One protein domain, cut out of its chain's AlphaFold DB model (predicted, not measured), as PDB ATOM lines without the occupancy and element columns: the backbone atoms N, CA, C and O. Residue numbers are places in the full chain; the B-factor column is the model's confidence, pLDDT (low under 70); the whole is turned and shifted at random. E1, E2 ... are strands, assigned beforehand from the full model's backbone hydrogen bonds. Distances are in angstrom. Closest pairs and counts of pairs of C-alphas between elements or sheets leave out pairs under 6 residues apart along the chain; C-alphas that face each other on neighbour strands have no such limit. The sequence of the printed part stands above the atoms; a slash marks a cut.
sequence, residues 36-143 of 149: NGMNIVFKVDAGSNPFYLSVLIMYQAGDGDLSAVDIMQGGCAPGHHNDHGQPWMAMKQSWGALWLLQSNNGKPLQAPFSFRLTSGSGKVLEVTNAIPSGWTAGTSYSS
ATOM      1  N   ASN A  36     -40.444  17.192 -69.008       88.88
ATOM      2  CA  ASN A  36     -39.636  17.153 -70.239       88.88
ATOM      3  C   ASN A  36     -38.171  16.713 -70.037       88.88
ATOM      4  O   ASN A  36     -37.245  17.398 -70.461       88.88
ATOM      5  N   GLY A  37     -37.964  15.570 -69.380       87.00
ATOM      6  CA  GLY A  37     -36.631  14.996 -69.164       87.00
ATOM      7  C   GLY A  37     -35.898  15.504 -67.921       87.00
ATOM      8  O   GLY A  37     -34.781  15.061 -67.668       87.00
ATOM      9  N   MET A  38     -36.501  16.389 -67.117       94.75
ATOM     10  CA  MET A  38     -35.950  16.712 -65.800       94.75
ATOM     11  C   MET A  38     -36.119  15.540 -64.829       94.75
ATOM     12  O   MET A  38     -37.196  14.953 -64.705       94.75
ATOM     13  N   ASN A  39     -35.046  15.258 -64.099       96.88
ATOM     14  CA  ASN A  39     -35.038  14.342 -62.968       96.88
ATOM     15  C   ASN A  39     -35.323  15.084 -61.662       96.88
ATOM     16  O   ASN A  39     -35.335  16.318 -61.628       96.88
ATOM     17  N   ILE A  40     -35.522  14.329 -60.580       98.12
ATOM     18  CA  ILE A  40     -35.720  14.919 -59.254       98.12
ATOM     19  C   ILE A  40     -34.509  15.779 -58.885       98.12
ATOM     20  O   ILE A  40     -33.363  15.341 -59.035       98.12
ATOM     21  N   VAL A  41     -34.767  16.982 -58.373       98.50
ATOM     22  CA  VAL A  41     -33.734  17.886 -57.853       98.50
ATOM     23  C   VAL A  41     -33.943  18.107 -56.361       98.50
ATOM     24  O   VAL A  41     -35.056  18.381 -55.913       98.50
ATOM     25  N   PHE A  42     -32.848  18.034 -55.613       98.62
ATOM     26  CA  PHE A  42     -32.783  18.244 -54.173       98.62
ATOM     27  C   PHE A  42     -32.071  19.566 -53.907       98.62
ATOM     28  O   PHE A  42     -30.852  19.663 -54.053       98.62
ATOM     29  N   LYS A  43     -32.819  20.605 -53.538       98.56
ATOM     30  CA  LYS A  43     -32.240  21.886 -53.129       98.56
ATOM     31  C   LYS A  43     -32.107  21.925 -51.618       98.56
ATOM     32  O   LYS A  43     -33.112  21.970 -50.913       98.56
ATOM     33  N   VAL A  44     -30.872  21.942 -51.136       98.62
ATOM     34  CA  VAL A  44     -30.584  22.135 -49.716       98.62
ATOM     35  C   VAL A  44     -30.898  23.580 -49.355       98.62
ATOM     36  O   VAL A  44     -30.428  24.511 -50.010       98.62
ATOM     37  N   ASP A  45     -31.706  23.776 -48.321       97.94
ATOM     38  CA  ASP A  45     -32.055  25.103 -47.833       97.94
ATOM     39  C   ASP A  45     -30.822  25.832 -47.276       97.94
ATOM     40  O   ASP A  45     -29.928  25.204 -46.703       97.94
ATOM     41  N   ALA A  46     -30.776  27.157 -47.429       97.75
ATOM     42  CA  ALA A  46     -29.646  27.980 -46.995       97.75
ATOM     43  C   ALA A  46     -29.439  27.980 -45.467       97.75
ATOM     44  O   ALA A  46     -28.325  28.227 -45.014       97.75
ATOM     45  N   GLY A  47     -30.478  27.676 -44.679       96.38
ATOM     46  CA  GLY A  47     -30.383  27.526 -43.224       96.38
ATOM     47  C   GLY A  47     -29.869  26.159 -42.754       96.38
ATOM     48  O   GLY A  47     -29.738  25.942 -41.548       96.38
ATOM     49  N   SER A  48     -29.597  25.224 -43.671       98.12
ATOM     50  CA  SER A  48     -29.086  23.894 -43.317       98.12
ATOM     51  C   SER A  48     -27.652  23.951 -42.786       98.12
ATOM     52  O   SER A  48     -26.840  24.774 -43.205       98.12
ATOM     53  N   ASN A  49     -27.322  23.038 -41.879       97.56
ATOM     54  CA  ASN A  49     -26.002  22.884 -41.273       97.56
ATOM     55  C   ASN A  49     -25.751  21.399 -40.928       97.56
ATOM     56  O   ASN A  49     -26.652  20.575 -41.099       97.56
ATOM     57  N   PRO A  50     -24.566  21.012 -40.427       96.50
ATOM     58  CA  PRO A  50     -24.269  19.603 -40.168       96.50
ATOM     59  C   PRO A  50     -25.218  18.886 -39.192       96.50
ATOM     60  O   PRO A  50     -25.222  17.665 -39.178       96.50
ATOM     61  N   PHE A  51     -26.028  19.584 -38.392       97.19
ATOM     62  CA  PHE A  51     -26.964  18.986 -37.426       97.19
ATOM     63  C   PHE A  51     -28.441  19.142 -37.819       97.19
ATOM     64  O   PHE A  51     -29.318  18.584 -37.155       97.19
ATOM     65  N   TYR A  52     -28.722  19.892 -38.883       96.69
ATOM     66  CA  TYR A  52     -30.065  20.185 -39.370       96.69
ATOM     67  C   TYR A  52     -30.048  20.277 -40.893       96.69
ATOM     68  O   TYR A  52     -29.409  21.161 -41.465       96.69
ATOM     69  N   LEU A  53     -30.780  19.387 -41.552       98.12
ATOM     70  CA  LEU A  53     -30.909  19.359 -43.000       98.12
ATOM     71  C   LEU A  53     -32.352  19.679 -43.378       98.12
ATOM     72  O   LEU A  53     -33.269  19.006 -42.917       98.12
ATOM     73  N   SER A  54     -32.548  20.668 -44.244       98.12
ATOM     74  CA  SER A  54     -33.840  20.976 -44.859       98.12
ATOM     75  C   SER A  54     -33.684  20.952 -46.374       98.12
ATOM     76  O   SER A  54     -32.764  21.569 -46.916       98.12
ATOM     77  N   VAL A  55     -34.548  20.210 -47.065       98.44
ATOM     78  CA  VAL A  55     -34.429  19.958 -48.505       98.44
ATOM     79  C   VAL A  55     -35.751  20.236 -49.203       98.44
ATOM     80  O   VAL A  55     -36.787  19.675 -48.847       98.44
ATOM     81  N   LEU A  56     -35.706  21.084 -50.229       98.31
ATOM     82  CA  LEU A  56     -36.788  21.256 -51.189       98.31
ATOM     83  C   LEU A  56     -36.606  20.232 -52.308       98.31
ATOM     84  O   LEU A  56     -35.597  20.254 -53.016       98.31
ATOM     85  N   ILE A  57     -37.592  19.358 -52.479       98.00
ATOM     86  CA  ILE A  57     -37.590  18.346 -53.538       98.00
ATOM     87  C   ILE A  57     -38.443  18.869 -54.690       98.00
ATOM     88  O   ILE A  57     -39.573  19.310 -54.471       98.00
ATOM     89  N   MET A  58     -37.903  18.852 -55.904       97.50
ATOM     90  CA  MET A  58     -38.521  19.465 -57.082       97.50
ATOM     91  C   MET A  58     -38.639  18.479 -58.243       97.50
ATOM     92  O   MET A  58     -37.873  17.519 -58.342       97.50
ATOM     93  N   TYR A  59     -39.557  18.796 -59.157       96.88
ATOM     94  CA  TYR A  59     -39.761  18.117 -60.440       96.88
ATOM     95  C   TYR A  59     -40.242  16.665 -60.332       96.88
ATOM     96  O   TYR A  59     -39.892  15.831 -61.165       96.88
ATOM     97  N   GLN A  60     -41.078  16.357 -59.338       96.88
ATOM     98  CA  GLN A  60     -41.725  15.053 -59.194       96.88
ATOM     99  C   GLN A  60     -42.685  14.797 -60.363       96.88
ATOM    100  O   GLN A  60     -43.772  15.368 -60.419       96.88
ATOM    101  N   ALA A  61     -42.299  13.951 -61.317       96.19
ATOM    102  CA  ALA A  61     -43.198  13.550 -62.394       96.19
ATOM    103  C   ALA A  61     -44.365  12.702 -61.858       96.19
ATOM    104  O   ALA A  61     -44.322  12.177 -60.742       96.19
ATOM    105  N   GLY A  62     -45.420  12.551 -62.658       94.75
ATOM    106  CA  GLY A  62     -46.583  11.767 -62.249       94.75
ATOM    107  C   GLY A  62     -47.457  12.556 -61.283       94.75
ATOM    108  O   GLY A  62     -48.014  13.579 -61.668       94.75
ATOM    109  N   ASP A  63     -47.598  12.106 -60.042       94.88
ATOM    110  CA  ASP A  63     -48.547  12.719 -59.106       94.88
ATOM    111  C   ASP A  63     -48.207  14.191 -58.816       94.88
ATOM    112  O   ASP A  63     -49.113  15.015 -58.678       94.88
ATOM    113  N   GLY A  64     -46.920  14.545 -58.775       93.88
ATOM    114  CA  GLY A  64     -46.459  15.912 -58.508       93.88
ATOM    115  C   GLY A  64     -46.385  16.286 -57.026       93.88
ATOM    116  O   GLY A  64     -45.810  17.319 -56.694       93.88
ATOM    117  N   ASP A  65     -46.921  15.453 -56.134       94.62
ATOM    118  CA  ASP A  65     -46.834  15.593 -54.681       94.62
ATOM    119  C   ASP A  65     -46.191  14.360 -54.032       94.62
ATOM    120  O   ASP A  65     -46.168  13.257 -54.586       94.62
ATOM    121  N   LEU A  66     -45.646  14.572 -52.835       97.38
ATOM    122  CA  LEU A  66     -45.073  13.528 -51.993       97.38
ATOM    123  C   LEU A  66     -45.901  13.414 -50.716       97.38
ATOM    124  O   LEU A  66     -46.176  14.425 -50.069       97.38
ATOM    125  N   SER A  67     -46.280  12.190 -50.363       97.00
ATOM    126  CA  SER A  67     -46.975  11.866 -49.115       97.00
ATOM    127  C   SER A  67     -45.999  11.551 -47.978       97.00
ATOM    128  O   SER A  67     -46.315  11.798 -46.817       97.00
ATOM    129  N   ALA A  68     -44.802  11.055 -48.302       98.00
ATOM    130  CA  ALA A  68     -43.736  10.803 -47.339       98.00
ATOM    131  C   ALA A  68     -42.354  10.906 -47.990       98.00
ATOM    132  O   ALA A  68     -42.176  10.607 -49.176       98.00
ATOM    133  N   VAL A  69     -41.370  11.291 -47.182       98.50
ATOM    134  CA  VAL A  69     -39.954  11.298 -47.548       98.50
ATOM    135  C   VAL A  69     -39.169  10.664 -46.417       98.50
ATOM    136  O   VAL A  69     -39.223  11.143 -45.285       98.50
ATOM    137  N   ASP A  70     -38.408   9.627 -46.740       97.81
ATOM    138  CA  ASP A  70     -37.397   9.076 -45.849       97.81
ATOM    139  C   ASP A  70     -35.997   9.377 -46.382       97.81
ATOM    140  O   ASP A  70     -35.785   9.532 -47.588       97.81
ATOM    141  N   ILE A  71     -35.032   9.424 -45.476       96.50
ATOM    142  CA  ILE A  71     -33.628   9.694 -45.761       96.50
ATOM    143  C   ILE A  71     -32.743   8.620 -45.132       96.50
ATOM    144  O   ILE A  71     -32.988   8.162 -44.017       96.50
ATOM    145  N   MET A  72     -31.702   8.232 -45.854       94.25
ATOM    146  CA  MET A  72     -30.659   7.321 -45.399       94.25
ATOM    147  C   MET A  72     -29.316   8.047 -45.445       94.25
ATOM    148  O   MET A  72     -28.977   8.690 -46.440       94.25
ATOM    149  N   GLN A  73     -28.574   7.963 -44.345       92.81
ATOM    150  CA  GLN A  73     -27.265   8.592 -44.177       92.81
ATOM    151  C   GLN A  73     -26.134   7.704 -44.705       92.81
ATOM    152  O   GLN A  73     -26.263   6.481 -44.762       92.81
ATOM    153  N   GLY A  74     -24.998   8.317 -45.032       88.06
ATOM    154  CA  GLY A  74     -23.779   7.622 -45.430       88.06
ATOM    155  C   GLY A  74     -23.316   6.623 -44.367       88.06
ATOM    156  O   GLY A  74     -23.456   6.857 -43.167       88.06
ATOM    157  N   GLY A  75     -22.788   5.481 -44.811       76.44
ATOM    158  CA  GLY A  75     -22.368   4.388 -43.926       76.44
ATOM    159  C   GLY A  75     -23.510   3.497 -43.417       76.44
ATOM    160  O   GLY A  75     -23.241   2.424 -42.887       76.44
ATOM    161  N   CYS A  76     -24.772   3.881 -43.639       69.94
ATOM    162  CA  CYS A  76     -25.921   2.993 -43.476       69.94
ATOM    163  C   CYS A  76     -26.155   2.279 -44.818       69.94
ATOM    164  O   CYS A  76     -26.752   2.841 -45.730       69.94
ATOM    165  N   ALA A  77     -25.611   1.074 -44.994       56.00
ATOM    166  CA  ALA A  77     -25.931   0.243 -46.158       56.00
ATOM    167  C   ALA A  77     -27.315  -0.421 -45.987       56.00
ATOM    168  O   ALA A  77     -27.748  -0.634 -44.853       56.00
ATOM    169  N   PRO A  78     -28.000  -0.833 -47.068       50.12
ATOM    170  CA  PRO A  78     -29.105  -1.783 -46.962       50.12
ATOM    171  C   PRO A  78     -28.620  -3.049 -46.228       50.12
ATOM    172  O   PRO A  78     -27.727  -3.739 -46.711       50.12
ATOM    173  N   GLY A  79     -29.147  -3.307 -45.027       49.50
ATOM    174  CA  GLY A  79     -28.688  -4.384 -44.129       49.50
ATOM    175  C   GLY A  79     -27.723  -3.953 -43.012       49.50
ATOM    176  O   GLY A  79     -27.472  -4.737 -42.102       49.50
ATOM    177  N   HIS A  80     -27.229  -2.710 -43.025       45.91
ATOM    178  CA  HIS A  80     -26.546  -2.075 -41.897       45.91
ATOM    179  C   HIS A  80     -27.512  -1.137 -41.172       45.91
ATOM    180  O   HIS A  80     -28.065  -0.194 -41.737       45.91
ATOM    181  N   HIS A  81     -27.725  -1.427 -39.899       46.00
ATOM    182  CA  HIS A  81     -28.693  -0.744 -39.061       46.00
ATOM    183  C   HIS A  81     -28.070   0.467 -38.354       46.00
ATOM    184  O   HIS A  81     -26.917   0.415 -37.929       46.00
ATOM    185  N   ASN A  82     -28.846   1.542 -38.183       53.91
ATOM    186  CA  ASN A  82     -28.568   2.535 -37.143       53.91
ATOM    187  C   ASN A  82     -28.838   1.928 -35.750       53.91
ATOM    188  O   ASN A  82     -29.276   0.779 -35.648       53.91
ATOM    189  N   ASP A  83     -28.662   2.713 -34.684       49.84
ATOM    190  CA  ASP A  83     -28.927   2.314 -33.288       49.84
ATOM    191  C   ASP A  83     -30.363   1.759 -33.043       49.84
ATOM    192  O   ASP A  83     -30.651   1.236 -31.968       49.84
ATOM    193  N   HIS A  84     -31.263   1.831 -34.040       51.62
ATOM    194  CA  HIS A  84     -32.653   1.364 -34.014       51.62
ATOM    195  C   HIS A  84     -33.029   0.315 -35.082       51.62
ATOM    196  O   HIS A  84     -34.212   0.005 -35.222       51.62
ATOM    197  N   GLY A  85     -32.093  -0.258 -35.847       55.84
ATOM    198  CA  GLY A  85     -32.463  -1.341 -36.774       55.84
ATOM    199  C   GLY A  85     -32.986  -0.902 -38.152       55.84
ATOM    200  O   GLY A  85     -33.403  -1.762 -38.924       55.84
ATOM    201  N   GLN A  86     -32.993   0.385 -38.519       64.00
ATOM    202  CA  GLN A  86     -33.614   0.847 -39.779       64.00
ATOM    203  C   GLN A  86     -32.710   1.849 -40.521       64.00
ATOM    204  O   GLN A  86     -32.405   2.899 -39.963       64.00
ATOM    205  N   PRO A  87     -32.280   1.581 -41.771       79.50
ATOM    206  CA  PRO A  87     -31.414   2.507 -42.511       79.50
ATOM    207  C   PRO A  87     -32.145   3.789 -42.955       79.50
ATOM    208  O   PRO A  87     -31.512   4.820 -43.171       79.50
ATOM    209  N   TRP A  88     -33.478   3.738 -43.053       90.69
ATOM    210  CA  TRP A  88     -34.337   4.853 -43.444       90.69
ATOM    211  C   TRP A  88     -34.899   5.579 -42.224       90.69
ATOM    212  O   TRP A  88     -35.449   4.958 -41.315       90.69
ATOM    213  N   MET A  89     -34.804   6.904 -42.229       93.38
ATOM    214  CA  MET A  89     -35.386   7.778 -41.216       93.38
ATOM    215  C   MET A  89     -36.425   8.682 -41.863       93.38
ATOM    216  O   MET A  89     -36.138   9.323 -42.871       93.38
ATOM    217  N   ALA A  90     -37.608   8.773 -41.262       95.75
ATOM    218  CA  ALA A  90     -38.648   9.667 -41.749       95.75
ATOM    219  C   ALA A  90     -38.212  11.131 -41.612       95.75
ATOM    220  O   ALA A  90     -37.770  11.572 -40.546       95.75
ATOM    221  N   MET A  91     -38.369  11.898 -42.687       97.81
ATOM    222  CA  MET A  91     -38.241  13.349 -42.653       97.81
ATOM    223  C   MET A  91     -39.583  13.979 -42.297       97.81
ATOM    224  O   MET A  91     -40.652  13.497 -42.674       97.81
ATOM    225  N   LYS A  92     -39.538  15.110 -41.597       97.44
ATOM    226  CA  LYS A  92     -40.735  15.882 -41.268       97.44
ATOM    227  C   LYS A  92     -41.020  16.883 -42.381       97.44
ATOM    228  O   LYS A  92     -40.149  17.680 -42.726       97.44
ATOM    229  N   GLN A  93     -42.244  16.894 -42.902       96.69
ATOM    230  CA  GLN A  93     -42.678  17.971 -43.787       96.69
ATOM    231  C   GLN A  93     -42.785  19.278 -42.988       96.69
ATOM    232  O   GLN A  93     -43.428  19.338 -41.937       96.69
ATOM    233  N   SER A  94     -42.118  20.314 -43.481       90.75
ATOM    234  CA  SER A  94     -42.240  21.685 -42.997       90.75
ATOM    235  C   SER A  94     -43.233  22.452 -43.880       90.75
ATOM    236  O   SER A  94     -44.142  21.872 -44.470       90.75
ATOM    237  N   TRP A  95     -43.094  23.769 -43.986       86.25
ATOM    238  CA  TRP A  95     -43.929  24.571 -44.871       86.25
ATOM    239  C   TRP A  95     -43.662  24.262 -46.356       86.25
ATOM    240  O   TRP A  95     -42.517  24.216 -46.810       86.25
ATOM    241  N   GLY A  96     -44.736  24.073 -47.127       90.50
ATOM    242  CA  GLY A  96     -44.661  23.778 -48.556       90.50
ATOM    243  C   GLY A  96     -44.063  22.397 -48.847       90.50
ATOM    244  O   GLY A  96     -44.498  21.390 -48.295       90.50
ATOM    245  N   ALA A  97     -43.078  22.351 -49.745       93.06
ATOM    246  CA  ALA A  97     -42.409  21.121 -50.182       93.06
ATOM    247  C   ALA A  97     -41.021  20.921 -49.531       93.06
ATOM    248  O   ALA A  97     -40.169  20.223 -50.083       93.06
ATOM    249  N   LEU A  98     -40.784  21.560 -48.378       97.12
ATOM    250  CA  LEU A  98     -39.566  21.389 -47.586       97.12
ATOM    251  C   LEU A  98     -39.695  20.194 -46.643       97.12
ATOM    252  O   LEU A  98     -40.655  20.099 -45.878       97.12
ATOM    253  N   TRP A  99     -38.685  19.331 -46.654       98.38
ATOM    254  CA  TRP A  99     -38.572  18.170 -45.776       98.38
ATOM    255  C   TRP A  99     -37.328  18.316 -44.914       98.38
ATOM    256  O   TRP A  99     -36.247  18.580 -45.442       98.38
ATOM    257  N   LEU A 100     -37.477  18.159 -43.597       97.31
ATOM    258  CA  LEU A 100     -36.389  18.350 -42.643       97.31
ATOM    259  C   LEU A 100     -36.022  17.075 -41.885       97.31
ATOM    260  O   LEU A 100     -36.881  16.252 -41.561       97.31
ATOM    261  N   LEU A 101     -34.735  16.958 -41.573       96.75
ATOM    262  CA  LEU A 101     -34.173  16.005 -40.625       96.75
ATOM    263  C   LEU A 101     -33.286  16.772 -39.640       96.75
ATOM    264  O   LEU A 101     -32.442  17.572 -40.040       96.75
ATOM    265  N   GLN A 102     -33.455  16.493 -38.352       95.50
ATOM    266  CA  GLN A 102     -32.631  17.052 -37.286       95.50
ATOM    267  C   GLN A 102     -31.879  15.931 -36.569       95.50
ATOM    268  O   GLN A 102     -32.444  14.865 -36.319       95.50
ATOM    269  N   SER A 103     -30.620  16.182 -36.213       93.50
ATOM    270  CA  SER A 103     -29.852  15.277 -35.358       93.50
ATOM    271  C   SER A 103     -30.509  15.143 -33.981       93.50
ATOM    272  O   SER A 103     -30.840  16.139 -33.336       93.50
ATOM    273  N   ASN A 104     -30.686  13.904 -33.525       88.75
ATOM    274  CA  ASN A 104     -31.291  13.569 -32.234       88.75
ATOM    275  C   ASN A 104     -30.272  13.072 -31.192       88.75
ATOM    276  O   ASN A 104     -30.623  12.907 -30.028       88.75
ATOM    277  N   ASN A 105     -29.021  12.842 -31.594       88.19
ATOM    278  CA  ASN A 105     -27.968  12.258 -30.758       88.19
ATOM    279  C   ASN A 105     -26.761  13.195 -30.574       88.19
ATOM    280  O   ASN A 105     -25.714  12.773 -30.087       88.19
ATOM    281  N   GLY A 106     -26.883  14.454 -31.004       87.88
ATOM    282  CA  GLY A 106     -25.816  15.451 -30.906       87.88
ATOM    283  C   GLY A 106     -24.627  15.200 -31.836       87.88
ATOM    284  O   GLY A 106     -23.618  15.889 -31.711       87.88
ATOM    285  N   LYS A 107     -24.717  14.242 -32.770       91.31
ATOM    286  CA  LYS A 107     -23.696  13.999 -33.800       91.31
ATOM    287  C   LYS A 107     -24.104  14.638 -35.132       91.31
ATOM    288  O   LYS A 107     -25.303  14.706 -35.420       91.31
ATOM    289  N   PRO A 108     -23.147  15.089 -35.962       94.81
ATOM    290  CA  PRO A 108     -23.455  15.572 -37.301       94.81
ATOM    291  C   PRO A 108     -24.157  14.501 -38.139       94.81
ATOM    292  O   PRO A 108     -23.828  13.313 -38.045       94.81
ATOM    293  N   LEU A 109     -25.083  14.938 -38.985       94.88
ATOM    294  CA  LEU A 109     -25.686  14.121 -40.020       94.88
ATOM    295  C   LEU A 109     -24.615  13.681 -41.026       94.88
ATOM    296  O   LEU A 109     -23.746  14.466 -41.411       94.88
ATOM    297  N   GLN A 110     -24.677  12.424 -41.454       94.38
ATOM    298  CA  GLN A 110     -23.641  11.797 -42.274       94.38
ATOM    299  C   GLN A 110     -24.087  11.708 -43.734       94.38
ATOM    300  O   GLN A 110     -24.998  10.957 -44.077       94.38
ATOM    301  N   ALA A 111     -23.435  12.474 -44.604       94.81
ATOM    302  CA  ALA A 111     -23.577  12.361 -46.053       94.81
ATOM    303  C   ALA A 111     -22.672  11.226 -46.606       94.81
ATOM    304  O   ALA A 111     -21.719  10.838 -45.928       94.81
ATOM    305  N   PRO A 112     -22.921  10.692 -47.819       96.19
ATOM    306  CA  PRO A 112     -23.965  11.082 -48.768       96.19
ATOM    307  C   PRO A 112     -25.369  10.707 -48.286       96.19
ATOM    308  O   PRO A 112     -25.551   9.704 -47.602       96.19
ATOM    309  N   PHE A 113     -26.366  11.515 -48.647       97.06
ATOM    310  CA  PHE A 113     -27.762  11.250 -48.311       97.06
ATOM    311  C   PHE A 113     -28.493  10.610 -49.487       97.06
ATOM    312  O   PHE A 113     -28.485  11.140 -50.602       97.06
ATOM    313  N   SER A 114     -29.154   9.490 -49.216       97.06
ATOM    314  CA  SER A 114     -30.108   8.852 -50.123       97.06
ATOM    315  C   SER A 114     -31.531   9.132 -49.657       97.06
ATOM    316  O   SER A 114     -31.758   9.321 -48.465       97.06
ATOM    317  N   PHE A 115     -32.490   9.141 -50.577       97.94
ATOM    318  CA  PHE A 115     -33.885   9.459 -50.281       97.94
ATOM    319  C   PHE A 115     -34.818   8.374 -50.792       97.94
ATOM    320  O   PHE A 115     -34.606   7.841 -51.876       97.94
ATOM    321  N   ARG A 116     -35.880   8.103 -50.040       97.69
ATOM    322  CA  ARG A 116     -37.020   7.304 -50.478       97.69
ATOM    323  C   ARG A 116     -38.235   8.212 -50.516       97.69
ATOM    324  O   ARG A 116     -38.661   8.745 -49.496       97.69
ATOM    325  N   LEU A 117     -38.756   8.421 -51.715       98.31
ATOM    326  CA  LEU A 117     -39.828   9.362 -52.001       98.31
ATOM    327  C   LEU A 117     -41.112   8.581 -52.255       98.31
ATOM    328  O   LEU A 117     -41.179   7.799 -53.206       98.31
ATOM    329  N   THR A 118     -42.136   8.805 -51.438       98.19
ATOM    330  CA  THR A 118     -43.458   8.193 -51.626       98.19
ATOM    331  C   THR A 118     -44.412   9.233 -52.195       98.19
ATOM    332  O   THR A 118     -44.615  10.284 -51.589       98.19
ATOM    333  N   SER A 119     -44.992   8.962 -53.364       97.19
ATOM    334  CA  SER A 119     -45.922   9.875 -54.033       97.19
ATOM    335  C   SER A 119     -47.305   9.893 -53.368       97.19
ATOM    336  O   SER A 119     -47.611   9.049 -52.518       97.19
ATOM    337  N   GLY A 120     -48.174  10.829 -53.761       94.56
ATOM    338  CA  GLY A 120     -49.565  10.874 -53.289       94.56
ATOM    339  C   GLY A 120     -50.359   9.578 -53.526       94.56
ATOM    340  O   GLY A 120     -51.183   9.209 -52.693       94.56
ATOM    341  N   SER A 121     -50.083   8.848 -54.614       95.62
ATOM    342  CA  SER A 121     -50.673   7.527 -54.903       95.62
ATOM    343  C   SER A 121     -49.925   6.339 -54.281       95.62
ATOM    344  O   SER A 121     -50.311   5.193 -54.507       95.62
ATOM    345  N   GLY A 122     -48.867   6.582 -53.500       96.88
ATOM    346  CA  GLY A 122     -48.096   5.537 -52.821       96.88
ATOM    347  C   GLY A 122     -46.958   4.929 -53.647       96.88
ATOM    348  O   GLY A 122     -46.345   3.957 -53.209       96.88
ATOM    349  N   LYS A 123     -46.635   5.478 -54.828       96.62
ATOM    350  CA  LYS A 123     -45.477   5.014 -55.611       96.62
ATOM    351  C   LYS A 123     -44.191   5.396 -54.891       96.62
ATOM    352  O   LYS A 123     -44.021   6.548 -54.497       96.62
ATOM    353  N   VAL A 124     -43.267   4.448 -54.776       96.94
ATOM    354  CA  VAL A 124     -41.979   4.648 -54.108       96.94
ATOM    355  C   VAL A 124     -40.871   4.809 -55.144       96.94
ATOM    356  O   VAL A 124     -40.763   4.008 -56.071       96.94
ATOM    357  N   LEU A 125     -40.048   5.843 -54.977       97.38
ATOM    358  CA  LEU A 125     -38.836   6.085 -55.753       97.38
ATOM    359  C   LEU A 125     -37.658   6.254 -54.795       97.38
ATOM    360  O   LEU A 125     -37.667   7.152 -53.956       97.38
ATOM    361  N   GLU A 126     -36.637   5.420 -54.942       96.69
ATOM    362  CA  GLU A 126     -35.384   5.573 -54.205       96.69
ATOM    363  C   GLU A 126     -34.355   6.320 -55.054       96.69
ATOM    364  O   GLU A 126     -34.146   6.023 -56.231       96.69
ATOM    365  N   VAL A 127     -33.709   7.309 -54.441       97.38
ATOM    366  CA  VAL A 127     -32.660   8.124 -55.046       97.38
ATOM    367  C   VAL A 127     -31.410   7.999 -54.192       97.38
ATOM    368  O   VAL A 127     -31.302   8.586 -53.114       97.38
ATOM    369  N   THR A 128     -30.461   7.205 -54.667       94.81
ATOM    370  CA  THR A 128     -29.219   6.915 -53.951       94.81
ATOM    371  C   THR A 128     -28.221   8.058 -54.079       94.81
ATOM    372  O   THR A 128     -28.005   8.555 -55.183       94.81
ATOM    373  N   ASN A 129     -27.568   8.424 -52.974       94.81
ATOM    374  CA  ASN A 129     -26.512   9.442 -52.919       94.81
ATOM    375  C   ASN A 129     -26.902  10.770 -53.597       94.81
ATOM    376  O   ASN A 129     -26.073  11.413 -54.240       94.81
ATOM    377  N   ALA A 130     -28.169  11.169 -53.463       97.75
ATOM    378  CA  ALA A 130     -28.724  12.347 -54.119       97.75
ATOM    379  C   ALA A 130     -28.042  13.647 -53.674       97.75
ATOM    380  O   ALA A 130     -27.885  14.567 -54.472       97.75
ATOM    381  N   ILE A 131     -27.635  13.717 -52.403       98.31
ATOM    382  CA  ILE A 131     -26.837  14.819 -51.863       98.31
ATOM    383  C   ILE A 131     -25.475  14.246 -51.452       98.31
ATOM    384  O   ILE A 131     -25.426  13.387 -50.566       98.31
ATOM    385  N   PRO A 132     -24.370  14.677 -52.081       97.62
ATOM    386  CA  PRO A 132     -23.053  14.091 -51.864       97.62
ATOM    387  C   PRO A 132     -22.427  14.531 -50.535       97.62
ATOM    388  O   PRO A 132     -22.864  15.489 -49.894       97.62
ATOM    389  N   SER A 133     -21.345  13.862 -50.140       95.88
ATOM    390  CA  SER A 133     -20.446  14.379 -49.104       95.88
ATOM    391  C   SER A 133     -19.863  15.733 -49.517       95.88
ATOM    392  O   SER A 133     -19.576  15.956 -50.691       95.88
ATOM    393  N   GLY A 134     -19.685  16.640 -48.552       95.44
ATOM    394  CA  GLY A 134     -19.220  18.005 -48.827       95.44
ATOM    395  C   GLY A 134     -20.286  18.918 -49.443       95.44
ATOM    396  O   GLY A 134     -19.943  19.899 -50.095       95.44
ATOM    397  N   TRP A 135     -21.569  18.590 -49.272       97.88
ATOM    398  CA  TRP A 135     -22.671  19.446 -49.699       97.88
ATOM    399  C   TRP A 135     -22.621  20.835 -49.049       97.88
ATOM    400  O   TRP A 135     -22.095  21.020 -47.952       97.88
ATOM    401  N   THR A 136     -23.241  21.804 -49.718       98.00
ATOM    402  CA  THR A 136     -23.280  23.207 -49.306       98.00
ATOM    403  C   THR A 136     -24.727  23.669 -49.207       98.00
ATOM    404  O   THR A 136     -25.538  23.423 -50.105       98.00
ATOM    405  N   ALA A 137     -25.060  24.367 -48.123       98.25
ATOM    406  CA  ALA A 137     -26.373  24.977 -47.953       98.25
ATOM    407  C   ALA A 137     -26.706  25.928 -49.122       98.25
ATOM    408  O   ALA A 137     -25.826  26.580 -49.684       98.25
ATOM    409  N   GLY A 138     -27.973  25.978 -49.532       98.19
ATOM    410  CA  GLY A 138     -28.432  26.775 -50.676       98.19
ATOM    411  C   GLY A 138     -28.174  26.154 -52.057       98.19
ATOM    412  O   GLY A 138     -28.645  26.697 -53.060       98.19
ATOM    413  N   THR A 139     -27.470  25.020 -52.134       98.62
ATOM    414  CA  THR A 139     -27.110  24.366 -53.405       98.62
ATOM    415  C   THR A 139     -28.162  23.345 -53.841       98.62
ATOM    416  O   THR A 139     -28.842  22.735 -53.019       98.62
ATOM    417  N   SER A 140     -28.307  23.166 -55.156       98.56
ATOM    418  CA  SER A 140     -29.185  22.153 -55.754       98.56
ATOM    419  C   SER A 140     -28.385  20.981 -56.310       98.56
ATOM    420  O   SER A 140     -27.385  21.187 -56.994       98.56
ATOM    421  N   TYR A 141     -28.866  19.768 -56.053       98.62
ATOM    422  CA  TYR A 141     -28.282  18.514 -56.517       98.62
ATOM    423  C   TYR A 141     -29.298  17.770 -57.382       98.62
ATOM    424  O   TYR A 141     -30.401  17.452 -56.934       98.62
ATOM    425  N   SER A 142     -28.943  17.533 -58.643       97.94
ATOM    426  CA  SER A 142     -29.794  16.821 -59.597       97.94
ATOM    427  C   SER A 142     -29.545  15.321 -59.525       97.94
ATOM    428  O   SER A 142     -28.399  14.878 -59.531       97.94
ATOM    429  N   SER A 143     -30.621  14.541 -59.511       97.44
ATOM    430  CA  SER A 143     -30.548  13.085 -59.644       97.44
ATOM    431  C   SER A 143     -30.564  12.634 -61.111       97.44
ATOM    432  O   SER A 143     -30.693  13.437 -62.040       97.44
TER     433      SER A 143
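This is residues 36 to 143 of the 149 residues of an uncharacterized protein of Hordeum vulgare subsp. vulgare (UniProt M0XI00). Little regular structure is present, but two small antiparallel sheets, E4-E2-E1-E7 and E3-E5-E6, make a sandwich, face to face with strands crossed at 49 degrees. The 108 printed residues include seven named strands, E1 to E7 in order, and no named helix: all strand, with 41 residues in named elements. The whole is compact, radius of gyration of the C-alphas 13.2 A, spanning 39 by 30 by 24 A.

E1, residues 41 to 44, and E2, residues 52 to 58, form a hairpin at 151 degrees, with N 43 and O 56 within hydrogen-bond range at 2.8 A. E3, residues 66 to 72, is antiparallel to E5, residues 113 to 119, with N 70 and O 116 2.9 A apart. E4, residues 98 to 102, neighbours E2, N 55 to O 99 being 2.9 A. E5 and E6, residues 124 to 131, form a hairpin, N 115 to O 127 being 2.9 A; E6 bends by 66 degrees at residue 128. E7, residues 140 to 142, neighbours E1, N 42 to O 141 being 2.8 A.

E1 begins at C-alpha 41 (-33.734, 17.886, -57.853); E7 ends at C-alpha 142 (-29.794, 16.821, -59.597). First to last C-alpha, E2 measures 19.6 A and E5 19.1 A.

The printed part has no cut. The link E3 to E4, residues 73 to 97, is long; within it, residues 76 to 86 have pLDDT under 70.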